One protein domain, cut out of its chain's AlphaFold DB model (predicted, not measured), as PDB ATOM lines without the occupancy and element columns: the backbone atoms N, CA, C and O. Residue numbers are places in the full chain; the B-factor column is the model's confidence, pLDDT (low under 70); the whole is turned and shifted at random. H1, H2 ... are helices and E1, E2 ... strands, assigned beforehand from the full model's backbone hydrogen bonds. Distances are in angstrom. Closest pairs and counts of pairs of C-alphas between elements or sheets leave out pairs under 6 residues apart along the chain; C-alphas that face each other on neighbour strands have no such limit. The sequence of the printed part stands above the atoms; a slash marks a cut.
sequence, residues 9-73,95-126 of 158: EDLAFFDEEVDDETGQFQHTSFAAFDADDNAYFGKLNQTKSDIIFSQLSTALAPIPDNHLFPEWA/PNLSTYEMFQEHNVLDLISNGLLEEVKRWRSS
ATOM      1  N   GLU A   9     -19.845  33.198 -19.238       94.50
ATOM      2  CA  GLU A   9     -21.156  32.539 -19.234       94.50
ATOM      3  C   GLU A   9     -22.317  33.482 -19.583       94.50
ATOM      4  O   GLU A   9     -23.443  33.015 -19.731       94.50
ATOM      5  N   ASP A  10     -22.072  34.793 -19.695       94.12
ATOM      6  CA  ASP A  10     -23.065  35.740 -20.220       94.12
ATOM      7  C   ASP A  10     -23.221  35.606 -21.751       94.12
ATOM      8  O   ASP A  10     -24.195  36.099 -22.322       94.12
ATOM      9  N   LEU A  11     -22.267  34.958 -22.433       95.50
ATOM     10  CA  LEU A  11     -22.291  34.765 -23.879       95.50
ATOM     11  C   LEU A  11     -23.069  33.496 -24.247       95.50
ATOM     12  O   LEU A  11     -22.829  32.417 -23.708       95.50
ATOM     13  N   ALA A  12     -23.959  33.617 -25.229       94.62
ATOM     14  CA  ALA A  12     -24.652  32.488 -25.842       94.62
ATOM     15  C   ALA A  12     -23.691  31.619 -26.669       94.62
ATOM     16  O   ALA A  12     -23.811  30.396 -26.689       94.62
ATOM     17  N   PHE A  13     -22.735  32.261 -27.343       95.62
ATOM     18  CA  PHE A  13     -21.591  31.619 -27.983       95.62
ATOM     19  C   PHE A  13     -20.445  32.629 -28.137       95.62
ATOM     20  O   PHE A  13     -20.654  33.844 -28.051       95.62
ATOM     21  N   PHE A  14     -19.239  32.121 -28.380       96.50
ATOM     22  CA  PHE A  14     -18.037  32.916 -28.620       96.50
ATOM     23  C   PHE A  14     -17.095  32.100 -29.494       96.50
ATOM     24  O   PHE A  14     -16.496  31.157 -28.982       96.50
ATOM     25  N   ASP A  15     -16.961  32.445 -30.776       95.69
ATOM     26  CA  ASP A  15     -16.265  31.648 -31.796       95.69
ATOM     27  C   ASP A  15     -15.352  32.487 -32.690       95.69
ATOM     28  O   ASP A  15     -15.616  33.658 -32.937       95.69
ATOM     29  N   GLU A  16     -14.232  31.894 -33.112       95.94
ATOM     30  CA  GLU A  16     -13.302  32.507 -34.066       95.94
ATOM     31  C   GLU A  16     -13.593  31.944 -35.444       95.94
ATOM     32  O   GLU A  16     -13.648  30.724 -35.605       95.94
ATOM     33  N   GLU A  17     -13.724  32.834 -36.418       94.00
ATOM     34  CA  GLU A  17     -13.809  32.477 -37.820       94.00
ATOM     35  C   GLU A  17     -12.409  32.490 -38.431       94.00
ATOM     36  O   GLU A  17     -11.628  33.445 -38.285       94.00
ATOM     37  N   VAL A  18     -12.098  31.408 -39.133       93.94
ATOM     38  CA  VAL A  18     -10.828  31.202 -39.818       93.94
ATOM     39  C   VAL A  18     -11.147  30.845 -41.259       93.94
ATOM     40  O   VAL A  18     -12.040  30.056 -41.526       93.94
ATOM     41  N   ASP A  19     -10.417  31.434 -42.196       92.62
ATOM     42  CA  ASP A  19     -10.536  31.087 -43.606       92.62
ATOM     43  C   ASP A  19     -10.096  29.634 -43.853       92.62
ATOM     44  O   ASP A  19      -8.949  29.272 -43.585       92.62
ATOM     45  N   ASP A  20     -11.002  28.810 -44.382       90.19
ATOM     46  CA  ASP A  20     -10.772  27.375 -44.596       90.19
ATOM     47  C   ASP A  20      -9.655  27.075 -45.615       90.19
ATOM     48  O   ASP A  20      -9.026  26.015 -45.554       90.19
ATOM     49  N   GLU A  21      -9.382  27.983 -46.560       94.06
ATOM     50  CA  GLU A  21      -8.368  27.780 -47.603       94.06
ATOM     51  C   GLU A  21      -6.961  28.182 -47.135       94.06
ATOM     52  O   GLU A  21      -5.970  27.504 -47.419       94.06
ATOM     53  N   THR A  22      -6.860  29.304 -46.428       94.19
ATOM     54  CA  THR A  22      -5.601  29.955 -46.046       94.19
ATOM     55  C   THR A  22      -5.231  29.741 -44.580       94.19
ATOM     56  O   THR A  22      -4.084  29.998 -44.195       94.19
ATOM     57  N   GLY A  23      -6.176  29.286 -43.754       92.94
ATOM     58  CA  GLY A  23      -6.025  29.141 -42.307       92.94
ATOM     59  C   GLY A  23      -5.839  30.473 -41.577       92.94
ATOM     60  O   GLY A  23      -5.348  30.486 -40.447       92.94
ATOM     61  N   GLN A  24      -6.142  31.600 -42.225       95.31
ATOM     62  CA  GLN A  24      -5.963  32.925 -41.639       95.31
ATOM     63  C   GLN A  24      -7.159  33.295 -40.772       95.31
ATOM     64  O   GLN A  24      -8.311  33.127 -41.168       95.31
ATOM     65  N   PHE A  25      -6.869  33.843 -39.594       96.12
ATOM     66  CA  PHE A  25      -7.883  34.427 -38.727       96.12
ATOM     67  C   PHE A  25      -8.605  35.570 -39.449       96.12
ATOM     68  O   PHE A  25      -7.955  36.455 -40.014       96.12
ATOM     69  N   GLN A  26      -9.934  35.569 -39.379       95.25
ATOM     70  CA  GLN A  26     -10.755  36.642 -39.927       95.25
ATOM     71  C   GLN A  26     -11.270  37.551 -38.811       95.25
ATOM     72  O   GLN A  26     -10.963  38.747 -38.775       95.25
ATOM     73  N   HIS A  27     -12.031  36.979 -37.881       96.38
ATOM     74  CA  HIS A  27     -12.682  37.707 -36.796       96.38
ATOM     75  C   HIS A  27     -13.157  36.754 -35.699       96.38
ATOM     76  O   HIS A  27     -13.194  35.542 -35.870       96.38
ATOM     77  N   THR A  28     -13.566  37.324 -34.571       97.50
ATOM     78  CA  THR A  28     -14.256  36.622 -33.491       97.50
ATOM     79  C   THR A  28     -15.691  37.124 -33.405       97.50
ATOM     80  O   THR A  28     -15.914  38.332 -33.272       97.50
ATOM     81  N   SER A  29     -16.645  36.203 -33.448       97.44
ATOM     82  CA  SER A  29     -18.081  36.458 -33.354       97.44
ATOM     83  C   SER A  29     -18.645  35.951 -32.034       97.44
ATOM     84  O   SER A  29     -18.163  34.981 -31.443       97.44
ATOM     85  N   PHE A  30     -19.663  36.641 -31.539       97.69
ATOM     86  CA  PHE A  30     -20.322  36.309 -30.285       97.69
ATOM     87  C   PHE A  30     -21.740  36.843 -30.256       97.69
ATOM     88  O   PHE A  30     -22.090  37.811 -30.931       97.69
ATOM     89  N   ALA A  31     -22.546  36.235 -29.399       97.31
ATOM     90  CA  ALA A  31     -23.864  36.738 -29.075       97.31
ATOM     91  C   ALA A  31     -24.156  36.582 -27.591       97.31
ATOM     92  O   ALA A  31     -23.525  35.785 -26.897       97.31
ATOM     93  N   ALA A  32     -25.134  37.338 -27.116       96.38
ATOM     94  CA  ALA A  32     -25.611  37.285 -25.746       96.38
ATOM     95  C   ALA A  32     -27.101  37.632 -25.693       96.38
ATOM     96  O   ALA A  32     -27.639  38.244 -26.618       96.38
ATOM     97  N   PHE A  33     -27.740  37.251 -24.591       93.88
ATOM     98  CA  PHE A  33     -29.107  37.638 -24.265       93.88
ATOM     99  C   PHE A  33     -29.092  38.545 -23.036       93.88
ATOM    100  O   PHE A  33     -28.259  38.368 -22.145       93.88
ATOM    101  N   ASP A  34     -29.991  39.525 -22.988       92.38
ATOM    102  CA  ASP A  34     -30.228  40.279 -21.757       92.38
ATOM    103  C   ASP A  34     -31.262  39.590 -20.849       92.38
ATOM    104  O   ASP A  34     -31.737  38.489 -21.124       92.38
ATOM    105  N   ALA A  35     -31.579  40.222 -19.717       88.31
ATOM    106  CA  ALA A  35     -32.524  39.679 -18.741       88.31
ATOM    107  C   ALA A  35     -33.975  39.613 -19.252       88.31
ATOM    108  O   ALA A  35     -34.786  38.914 -18.648       88.31
ATOM    109  N   ASP A  36     -34.283  40.335 -20.331       87.31
ATOM    110  CA  ASP A  36     -35.590  40.370 -20.984       87.31
ATOM    111  C   ASP A  36     -35.599  39.490 -22.256       87.31
ATOM    112  O   ASP A  36     -36.477  39.633 -23.103       87.31
ATOM    113  N   ASP A  37     -34.617  38.587 -22.394       87.69
ATOM    114  CA  ASP A  37     -34.422  37.675 -23.529       87.69
ATOM    115  C   ASP A  37     -34.183  38.369 -24.888       87.69
ATOM    116  O   ASP A  37     -34.260  37.720 -25.938       87.69
ATOM    117  N   ASN A  38     -33.821  39.660 -24.910       91.38
ATOM    118  CA  ASN A  38     -33.441  40.317 -26.162       91.38
ATOM    119  C   ASN A  38     -32.059  39.831 -26.601       91.38
ATOM    120  O   ASN A  38     -31.115  39.782 -25.808       91.38
ATOM    121  N   ALA A  39     -31.930  39.508 -27.884       94.38
ATOM    122  CA  ALA A  39     -30.695  38.997 -28.456       94.38
ATOM    123  C   ALA A  39     -29.788  40.125 -28.965       94.38
ATOM    124  O   ALA A  39     -30.242  41.100 -29.566       94.38
ATOM    125  N   TYR A  40     -28.482  39.948 -28.789       96.62
ATOM    126  CA  TYR A  40     -27.452  40.856 -29.282       96.62
ATOM    127  C   TYR A  40     -26.363  40.063 -29.991       96.62
ATOM    128  O   TYR A  40     -26.005  38.971 -29.549       96.62
ATOM    129  N   PHE A  41     -25.808  40.628 -31.058       97.19
ATOM    130  CA  PHE A  41     -24.714  40.042 -31.827       97.19
ATOM    131  C   PHE A  41     -23.549  41.023 -31.920       97.19
ATOM    132  O   PHE A  41     -23.756  42.229 -32.065       97.19
ATOM    133  N   GLY A  42     -22.325  40.513 -31.845       96.75
ATOM    134  CA  GLY A  42     -21.106  41.300 -31.954       96.75
ATOM    135  C   GLY A  42     -20.014  40.559 -32.714       96.75
ATOM    136  O   GLY A  42     -19.976  39.329 -32.759       96.75
ATOM    137  N   LYS A  43     -19.116  41.345 -33.310       96.81
ATOM    138  CA  LYS A  43     -17.969  40.872 -34.087       96.81
ATOM    139  C   LYS A  43     -16.764  41.767 -33.826       96.81
ATOM    140  O   LYS A  43     -16.890  42.993 -33.803       96.81
ATOM    141  N   LEU A  44     -15.597  41.163 -33.617       97.25
ATOM    142  CA  LEU A  44     -14.334  41.853 -33.355       97.25
ATOM    143  C   LEU A  44     -13.203  41.264 -34.201       97.25
ATOM    144  O   LEU A  44     -13.042  40.052 -34.279       97.25
ATOM    145  N   ASN A  45     -12.350  42.120 -34.761       95.81
ATOM    146  CA  ASN A  45     -11.167  41.702 -35.528       95.81
ATOM    147  C   ASN A  45      -9.967  41.433 -34.598       95.81
ATOM    148  O   ASN A  45      -8.893  42.006 -34.773       95.81
ATOM    149  N   GLN A  46     -10.184  40.650 -33.543       95.75
ATOM    150  CA  GLN A  46      -9.192  40.281 -32.526       95.75
ATOM    151  C   GLN A  46      -9.418  38.826 -32.131       95.75
ATOM    152  O   GLN A  46     -10.567  38.390 -32.112       95.75
ATOM    153  N   THR A  47      -8.360  38.091 -31.802       95.75
ATOM    154  CA  THR A  47      -8.471  36.714 -31.305       95.75
ATOM    155  C   THR A  47      -9.084  36.689 -29.904       95.75
ATOM    156  O   THR A  47      -8.975  37.648 -29.135       95.75
ATOM    157  N   LYS A  48      -9.689  35.563 -29.524       94.88
ATOM    158  CA  LYS A  48     -10.309  35.334 -28.210       94.88
ATOM    159  C   LYS A  48      -9.367  35.624 -27.045       94.88
ATOM    160  O   LYS A  48      -9.825  36.079 -26.001       94.88
ATOM    161  N   SER A  49      -8.070  35.357 -27.212       94.00
ATOM    162  CA  SER A  49      -7.044  35.585 -26.185       94.00
ATOM    163  C   SER A  49      -6.862  37.054 -25.814       94.00
ATOM    164  O   SER A  49      -6.449  37.349 -24.693       94.00
ATOM    165  N   ASP A  50      -7.162  37.955 -26.748       95.88
ATOM    166  CA  ASP A  50      -6.811  39.371 -26.651       95.88
ATOM    167  C   ASP A  50      -8.034  40.239 -26.310       95.88
ATOM    168  O   ASP A  50      -7.892  41.414 -25.965       95.88
ATOM    169  N   ILE A  51      -9.236  39.653 -26.369       96.38
ATOM    170  CA  ILE A  51     -10.502  40.337 -26.123       96.38
ATOM    171  C   ILE A  51     -10.789  40.450 -24.622       96.38
ATOM    172  O   ILE A  51     -10.750  39.474 -23.873       96.38
ATOM    173  N   ILE A  52     -11.178  41.652 -24.192       96.25
ATOM    174  CA  ILE A  52     -11.668  41.928 -22.836       96.25
ATOM    175  C   ILE A  52     -13.177  42.204 -22.817       96.25
ATOM    176  O   ILE A  52     -13.762  42.677 -23.792       96.25
ATOM    177  N   PHE A  53     -13.815  41.989 -21.663       96.75
ATOM    178  CA  PHE A  53     -15.268  42.125 -21.507       96.75
ATOM    179  C   PHE A  53     -15.839  43.484 -21.936       96.75
ATOM    180  O   PHE A  53     -16.907  43.539 -22.539       96.75
ATOM    181  N   SER A  54     -15.128  44.589 -21.695       95.94
ATOM    182  CA  SER A  54     -15.601  45.918 -22.108       95.94
ATOM    183  C   SER A  54     -15.683  46.080 -23.629       95.94
ATOM    184  O   SER A  54     -16.563  46.793 -24.117       95.94
ATOM    185  N   GLN A  55     -14.804  45.413 -24.387       96.56
ATOM    186  CA  GLN A  55     -14.864  45.404 -25.849       96.56
ATOM    187  C   GLN A  55     -16.071  44.605 -26.334       96.56
ATOM    188  O   GLN A  55     -16.778  45.091 -27.212       96.56
ATOM    189  N   LEU A  56     -16.351  43.448 -25.720       96.50
ATOM    190  CA  LEU A  56     -17.549  42.658 -26.019       96.50
ATOM    191  C   LEU A  56     -18.813  43.498 -25.814       96.50
ATOM    192  O   LEU A  56     -19.567  43.693 -26.760       96.50
ATOM    193  N   SER A  57     -18.991  44.086 -24.625       96.31
ATOM    194  CA  SER A  57     -20.152  44.934 -24.310       96.31
ATOM    195  C   SER A  57     -20.338  46.091 -25.297       96.31
ATOM    196  O   SER A  57     -21.461  46.478 -25.599       96.31
ATOM    197  N   THR A  58     -19.238  46.660 -25.795       96.06
ATOM    198  CA  THR A  58     -19.275  47.796 -26.731       96.06
ATOM    199  C   THR A  58     -19.613  47.367 -28.159       96.06
ATOM    200  O   THR A  58     -20.235  48.128 -28.894       96.06
ATOM    201  N   ALA A  59     -19.190  46.170 -28.562       96.38
ATOM    202  CA  ALA A  59     -19.378  45.653 -29.914       96.38
ATOM    203  C   ALA A  59     -20.714  44.916 -30.116       96.38
ATOM    204  O   ALA A  59     -21.060  44.609 -31.255       96.38
ATOM    205  N   LEU A  60     -21.470  44.652 -29.044       96.62
ATOM    206  CA  LEU A  60     -22.815  44.084 -29.127       96.62
ATOM    207  C   LEU A  60     -23.811  45.087 -29.717       96.62
ATOM    208  O   LEU A  60     -24.044  46.166 -29.167       96.62
ATOM    209  N   ALA A  61     -24.463  44.681 -30.800       95.81
ATOM    210  CA  ALA A  61     -25.596  45.368 -31.396       95.81
ATOM    211  C   ALA A  61     -26.879  44.539 -31.205       95.81
ATOM    212  O   ALA A  61     -26.825  43.310 -31.304       95.81
ATOM    213  N   PRO A  62     -28.031  45.178 -30.933       95.94
ATOM    214  CA  PRO A  62     -29.295  44.464 -30.783       95.94
ATOM    215  C   PRO A  62     -29.696  43.791 -32.099       95.94
ATOM    216  O   PRO A  62     -29.615  44.402 -33.168       95.94
ATOM    217  N   ILE A  63     -30.155  42.544 -32.008       94.88
ATOM    218  CA  ILE A  63     -30.755  41.813 -33.122       94.88
ATOM    219  C   ILE A  63     -32.259  42.116 -33.129       94.88
ATOM    220  O   ILE A  63     -32.917  41.917 -32.111       94.88
ATOM    221  N   PRO A  64     -32.831  42.581 -34.250       92.25
ATOM    222  CA  PRO A  64     -34.274  42.750 -34.374       92.25
ATOM    223  C   PRO A  64     -35.044  41.434 -34.187       92.25
ATOM    224  O   PRO A  64     -34.696  40.422 -34.795       92.25
ATOM    225  N   ASP A  65     -36.146  41.455 -33.432       89.56
ATOM    226  CA  ASP A  65     -36.971  40.260 -33.183       89.56
ATOM    227  C   ASP A  65     -37.455  39.581 -34.467       89.56
ATOM    228  O   ASP A  65     -37.506  38.357 -34.542       89.56
ATOM    229  N   ASN A  66     -37.765  40.361 -35.505       88.62
ATOM    230  CA  ASN A  66     -38.217  39.839 -36.796       88.62
ATOM    231  C   ASN A  66     -37.128  39.073 -37.572       88.62
ATOM    232  O   ASN A  66     -37.447  38.403 -38.550       88.62
ATOM    233  N   HIS A  67     -35.858  39.156 -37.160       91.00
ATOM    234  CA  HIS A  67     -34.788  38.312 -37.697       91.00
ATOM    235  C   HIS A  67     -34.777  36.919 -37.056       91.00
ATOM    236  O   HIS A  67     -34.255  35.979 -37.647       91.00
ATOM    237  N   LEU A  68     -35.308  36.789 -35.838       90.06
ATOM    238  CA  LEU A  68     -35.200  35.572 -35.034       90.06
ATOM    239  C   LEU A  68     -36.525  34.823 -34.928       90.06
ATOM    240  O   LEU A  68     -36.550  33.594 -34.974       90.06
ATOM    241  N   PHE A  69     -37.627  35.554 -34.801       87.19
ATOM    242  CA  PHE A  69     -38.943  35.005 -34.526       87.19
ATOM    243  C   PHE A  69     -39.886  35.203 -35.714       87.19
ATOM    244  O   PHE A  69     -39.832  36.231 -36.393       87.19
ATOM    245  N   PRO A  70     -40.767  34.225 -35.986       82.19
ATOM    246  CA  PRO A  70     -41.764  34.373 -37.034       82.19
ATOM    247  C   PRO A  70     -42.797  35.438 -36.650       82.19
ATOM    248  O   PRO A  70     -43.141  35.601 -35.476       82.19
ATOM    249  N   GLU A  71     -43.357  36.118 -37.650       82.31
ATOM    250  CA  GLU A  71     -44.528  36.963 -37.431       82.31
ATOM    251  C   GLU A  71     -45.709  36.126 -36.912       82.31
ATOM    252  O   GLU A  71     -45.944  34.991 -37.335       82.31
ATOM    253  N   TRP A  72     -46.482  36.707 -35.991       73.12
ATOM    254  CA  TRP A  72     -47.597  36.021 -35.327       73.12
ATOM    255  C   TRP A  72     -48.731  35.599 -36.289       73.12
ATOM    256  O   TRP A  72     -49.492  34.683 -35.990       73.12
ATOM    257  N   ALA A  73     -48.856  36.238 -37.453       66.88
ATOM    258  CA  ALA A  73     -49.846  35.917 -38.481       66.88
ATOM    259  C   ALA A  73     -49.130  35.750 -39.833       66.88
ATOM    260  O   ALA A  73     -48.233  36.543 -40.096       66.88
ATOM    261  N   PRO A  95     -33.337  30.757 -29.833       87.50
ATOM    262  CA  PRO A  95     -32.758  30.425 -31.132       87.50
ATOM    263  C   PRO A  95     -31.244  30.238 -31.011       87.50
ATOM    264  O   PRO A  95     -30.577  30.924 -30.238       87.50
ATOM    265  N   ASN A  96     -30.688  29.326 -31.809       88.88
ATOM    266  CA  ASN A  96     -29.240  29.200 -31.901       88.88
ATOM    267  C   ASN A  96     -28.670  30.396 -32.680       88.88
ATOM    268  O   ASN A  96     -28.937  30.541 -33.872       88.88
ATOM    269  N   LEU A  97     -27.879  31.232 -32.005       92.81
ATOM    270  CA  LEU A  97     -27.274  32.424 -32.597       92.81
ATOM    271  C   LEU A  97     -25.914  32.161 -33.257       92.81
ATOM    272  O   LEU A  97     -25.424  33.040 -33.959       92.81
ATOM    273  N   SER A  98     -25.322  30.969 -33.108       91.19
ATOM    274  CA  SER A  98     -24.014  30.656 -33.709       91.19
ATOM    275  C   SER A  98     -24.042  30.702 -35.242       91.19
ATOM    276  O   SER A  98     -23.030  30.954 -35.879       91.19
ATOM    277  N   THR A  99     -25.209  30.474 -35.850       90.62
ATOM    278  CA  THR A  99     -25.413  30.533 -37.306       90.62
ATOM    279  C   THR A  99     -25.921  31.892 -37.788       90.62
ATOM    280  O   THR A  99     -26.192  32.049 -38.977       90.62
ATOM    281  N   TYR A 100     -26.103  32.864 -36.884       94.62
ATOM    282  CA  TYR A 100     -26.697  34.161 -37.216       94.62
ATOM    283  C   TYR A 100     -25.863  34.918 -38.249       94.62
ATOM    284  O   TYR A 100     -26.422  35.416 -39.219       94.62
ATOM    285  N   GLU A 101     -24.538  34.947 -38.075       94.25
ATOM    286  CA  GLU A 101     -23.616  35.613 -39.000       94.25
ATOM    287  C   GLU A 101     -23.767  35.082 -40.427       94.25
ATOM    288  O   GLU A 101     -24.114  35.831 -41.336       94.25
ATOM    289  N   MET A 102     -23.620  33.767 -40.599       92.50
ATOM    290  CA  MET A 102     -23.761  33.096 -41.891       92.50
ATOM    291  C   MET A 102     -25.121  33.398 -42.542       92.50
ATOM    292  O   MET A 102     -25.205  33.713 -43.728       92.50
ATOM    293  N   PHE A 103     -26.216  33.332 -41.781       94.38
ATOM    294  CA  PHE A 103     -27.543  33.626 -42.326       94.38
ATOM    295  C   PHE A 103     -27.753  35.107 -42.647       94.38
ATOM    296  O   PHE A 103     -28.464  35.419 -43.605       94.38
ATOM    297  N   GLN A 104     -27.131  36.012 -41.892       93.25
ATOM    298  CA  GLN A 104     -27.136  37.440 -42.181       93.25
ATOM    299  C   GLN A 104     -26.380  37.734 -43.484       93.25
ATOM    300  O   GLN A 104     -26.906  38.443 -44.340       93.25
ATOM    301  N   GLU A 105     -25.191  37.157 -43.665       92.62
ATOM    302  CA  GLU A 105     -24.355  37.335 -44.860       92.62
ATOM    303  C   GLU A 105     -25.030  36.811 -46.132       92.62
ATOM    304  O   GLU A 105     -24.973  37.449 -47.185       92.62
ATOM    305  N   HIS A 106     -25.736  35.684 -46.031       94.06
ATOM    306  CA  HIS A 106     -26.489  35.101 -47.143       94.06
ATOM    307  C   HIS A 106     -27.912  35.660 -47.304       94.06
ATOM    308  O   HIS A 106     -28.608  35.266 -48.241       94.06
ATOM    309  N   ASN A 107     -28.345  36.581 -46.436       91.69
ATOM    310  CA  ASN A 107     -29.689  37.163 -46.429       91.69
ATOM    311  C   ASN A 107     -30.815  36.103 -46.374       91.69
ATOM    312  O   ASN A 107     -31.800  36.180 -47.108       91.69
ATOM    313  N   VAL A 108     -30.645  35.105 -45.502       93.56
ATOM    314  CA  VAL A 108     -31.565  33.966 -45.283       93.56
ATOM    315  C   VAL A 108     -31.942  33.820 -43.801       93.56
ATOM    316  O   VAL A 108     -32.046  32.723 -43.254       93.56
ATOM    317  N   LEU A 109     -32.113  34.952 -43.112       92.06
ATOM    318  CA  LEU A 109     -32.473  34.999 -41.687       92.06
ATOM    319  C   LEU A 109     -33.828  34.341 -41.389       92.06
ATOM    320  O   LEU A 109     -34.048  33.836 -40.290       92.06
ATOM    321  N   ASP A 110     -34.710  34.259 -42.386       89.62
ATOM    322  CA  ASP A 110     -35.973  33.528 -42.315       89.62
ATOM    323  C   ASP A 110     -35.783  32.032 -42.006       89.62
ATOM    324  O   ASP A 110     -36.688  31.389 -41.476       89.62
ATOM    325  N   LEU A 111     -34.603  31.456 -42.260       91.00
ATOM    326  CA  LEU A 111     -34.296  30.081 -41.865       91.00
ATOM    327  C   LEU A 111     -34.233  29.893 -40.343       91.00
ATOM    328  O   LEU A 111     -34.577  28.810 -39.864       91.00
ATOM    329  N   ILE A 112     -33.856  30.924 -39.577       91.06
ATOM    330  CA  ILE A 112     -33.845  30.872 -38.105       91.06
ATOM    331  C   ILE A 112     -35.280  30.730 -37.594       91.06
ATOM    332  O   ILE A 112     -35.603  29.788 -36.862       91.06
ATOM    333  N   SER A 113     -36.161  31.627 -38.038       87.81
ATOM    334  CA  SER A 113     -37.561  31.653 -37.618       87.81
ATOM    335  C   SER A 113     -38.338  30.429 -38.115       87.81
ATOM    336  O   SER A 113     -39.096  29.822 -37.351       87.81
ATOM    337  N   ASN A 114     -38.094  29.986 -39.352       87.31
ATOM    338  CA  ASN A 114     -38.661  28.748 -39.890       87.31
ATOM    339  C   ASN A 114     -38.181  27.514 -39.112       87.31
ATOM    340  O   ASN A 114     -38.979  26.618 -38.834       87.31
ATOM    341  N   GLY A 115     -36.906  27.470 -38.715       87.06
ATOM    342  CA  GLY A 115     -36.350  26.390 -37.900       87.06
ATOM    343  C   GLY A 115     -37.072  26.233 -36.559       87.06
ATOM    344  O   GLY A 115     -37.450  25.116 -36.193       87.06
ATOM    345  N   LEU A 116     -37.340  27.348 -35.868       86.00
ATOM    346  CA  LEU A 116     -38.127  27.359 -34.629       86.00
ATOM    347  C   LEU A 116     -39.561  26.857 -34.857       86.00
ATOM    348  O   LEU A 116     -40.060  26.026 -34.095       86.00
ATOM    349  N   LEU A 117     -40.222  27.324 -35.919       85.12
ATOM    350  CA  LEU A 117     -41.592  26.920 -36.240       85.12
ATOM    351  C   LEU A 117     -41.694  25.415 -36.540       85.12
ATOM    352  O   LEU A 117     -42.611  24.742 -36.061       85.12
ATOM    353  N   GLU A 118     -40.755  24.873 -37.313       86.69
ATOM    354  CA  GLU A 118     -40.701  23.444 -37.623       86.69
ATOM    355  C   GLU A 118     -40.436  22.595 -36.377       86.69
ATOM    356  O   GLU A 118     -41.033  21.526 -36.219       86.69
ATOM    357  N   GLU A 119     -39.604  23.068 -35.450       85.38
ATOM    358  CA  GLU A 119     -39.407  22.391 -34.171       85.38
ATOM    359  C   GLU A 119     -40.712  22.304 -33.364       85.38
ATOM    360  O   GLU A 119     -41.091  21.215 -32.928       85.38
ATOM    361  N   VAL A 120     -41.447  23.412 -33.222       83.38
ATOM    362  CA  VAL A 120     -42.736  23.431 -32.506       83.38
ATOM    363  C   VAL A 120     -43.740  22.461 -33.143       83.38
ATOM    364  O   VAL A 120     -44.427  21.713 -32.438       83.38
ATOM    365  N   LYS A 121     -43.796  22.401 -34.480       82.75
ATOM    366  CA  LYS A 121     -44.642  21.436 -35.204       82.75
ATOM    367  C   LYS A 121     -44.249  19.984 -34.921       82.75
ATOM    368  O   LYS A 121     -45.141  19.140 -34.786       82.75
ATOM    369  N   ARG A 122     -42.951  19.674 -34.804       83.25
ATOM    370  CA  ARG A 122     -42.466  18.321 -34.471       83.25
ATOM    371  C   ARG A 122     -42.872  17.903 -33.063       83.25
ATOM    372  O   ARG A 122     -43.412  16.812 -32.908       83.25
ATOM    373  N   TRP A 123     -42.680  18.771 -32.068       77.56
ATOM    374  CA  TRP A 123     -43.089  18.490 -30.685       77.56
ATOM    375  C   TRP A 123     -44.586  18.207 -30.576       77.56
ATOM    376  O   TRP A 123     -44.995  17.276 -29.888       77.56
ATOM    377  N   ARG A 124     -45.407  18.959 -31.313       71.19
ATOM    378  CA  ARG A 124     -46.852  18.726 -31.379       71.19
ATOM    379  C   ARG A 124     -47.218  17.411 -32.070       71.19
ATOM    380  O   ARG A 124     -48.167  16.749 -31.662       71.19
ATOM    381  N   SER A 125     -46.511  17.062 -33.142       67.44
ATOM    382  CA  SER A 125     -46.833  15.896 -33.978       67.44
ATOM    383  C   SER A 125     -46.323  14.573 -33.403       67.44
ATOM    384  O   SER A 125     -46.598  13.527 -33.986       67.44
ATOM    385  N   SER A 126     -45.597  14.595 -32.280       54.28
ATOM    386  CA  SER A 126     -45.106  13.395 -31.605       54.28
ATOM    387  C   SER A 126     -46.102  12.920 -30.533       54.28
ATOM    388  O   SER A 126     -46.202  13.541 -29.472       54.28
TER     389      SER A 126
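What this domain is: This is residues 9 to 73 and 95 to 126 of the 158 residues of an uncharacterized protein of Metarhizium guizhouense (strain ARSEF 977) (UniProt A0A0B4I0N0). What does the domain look like? A long, narrow sheet of E1, E2 and E3 has H1 across one face, and the small helix H3 grazes it; beyond one end of the sheet H2 meets residues 110 to 113 of H4, and residues 118 to 126 stick out. What is it built of? The 97 printed residues have three named strands, then four named helices, class mixed; the sheet, order E1 - E2 - E3, is a meander, each strand the antiparallel neighbour of the one before. How dense is it? Only just loose, close to compact, it has a radius of gyration of the C-alphas of 15.3 A and spans 46 by 36 by 24 A.

How they stand to each other: How do the strands pair? E1, residues 11 to 18, and E2, residues 25 to 33, form an antiparallel hairpin, with N 15 and O 29 2.9 A apart. E2 and E3, residues 39 to 44, form another, with N 30 and O 42 3.0 A apart. Which helices are on the sheet? H1, residues 53 to 59, runs across the strands at a height over the sheet of 8.9 A, its closest C-alphas to E3 being Ala 59 and Gly 42, 5.1 A apart. H3, residues 100 to 105, only grazes the sheet with residues 100 to 101. What does H4 touch? H4, residues 110 to 125, touches H2, residues 65 to 68, the closest C-alphas being Ser 113 and Leu 68, 5.3 A apart. Every O i to N i+4 pair is within hydrogen-bond range in H1, H3 and H4; H2 is too short for one.

Where its parts are: Where does E1 begin? C-alpha 11 is at (-22.291, 34.765, -23.879). Which elements are long? E2 measures 25.9 A and H4 22.3 A from first to last C-alpha, H4 ending at C-alpha 125, (-46.833, 15.896, -33.978).

The domain as a whole: Is anything cut out? Residues 74 to 94 are not printed, and C-alphas 73 and 95 are 19.4 A apart. Where is confidence low? In this model residues 73 and 125 to 126 have pLDDT under 70.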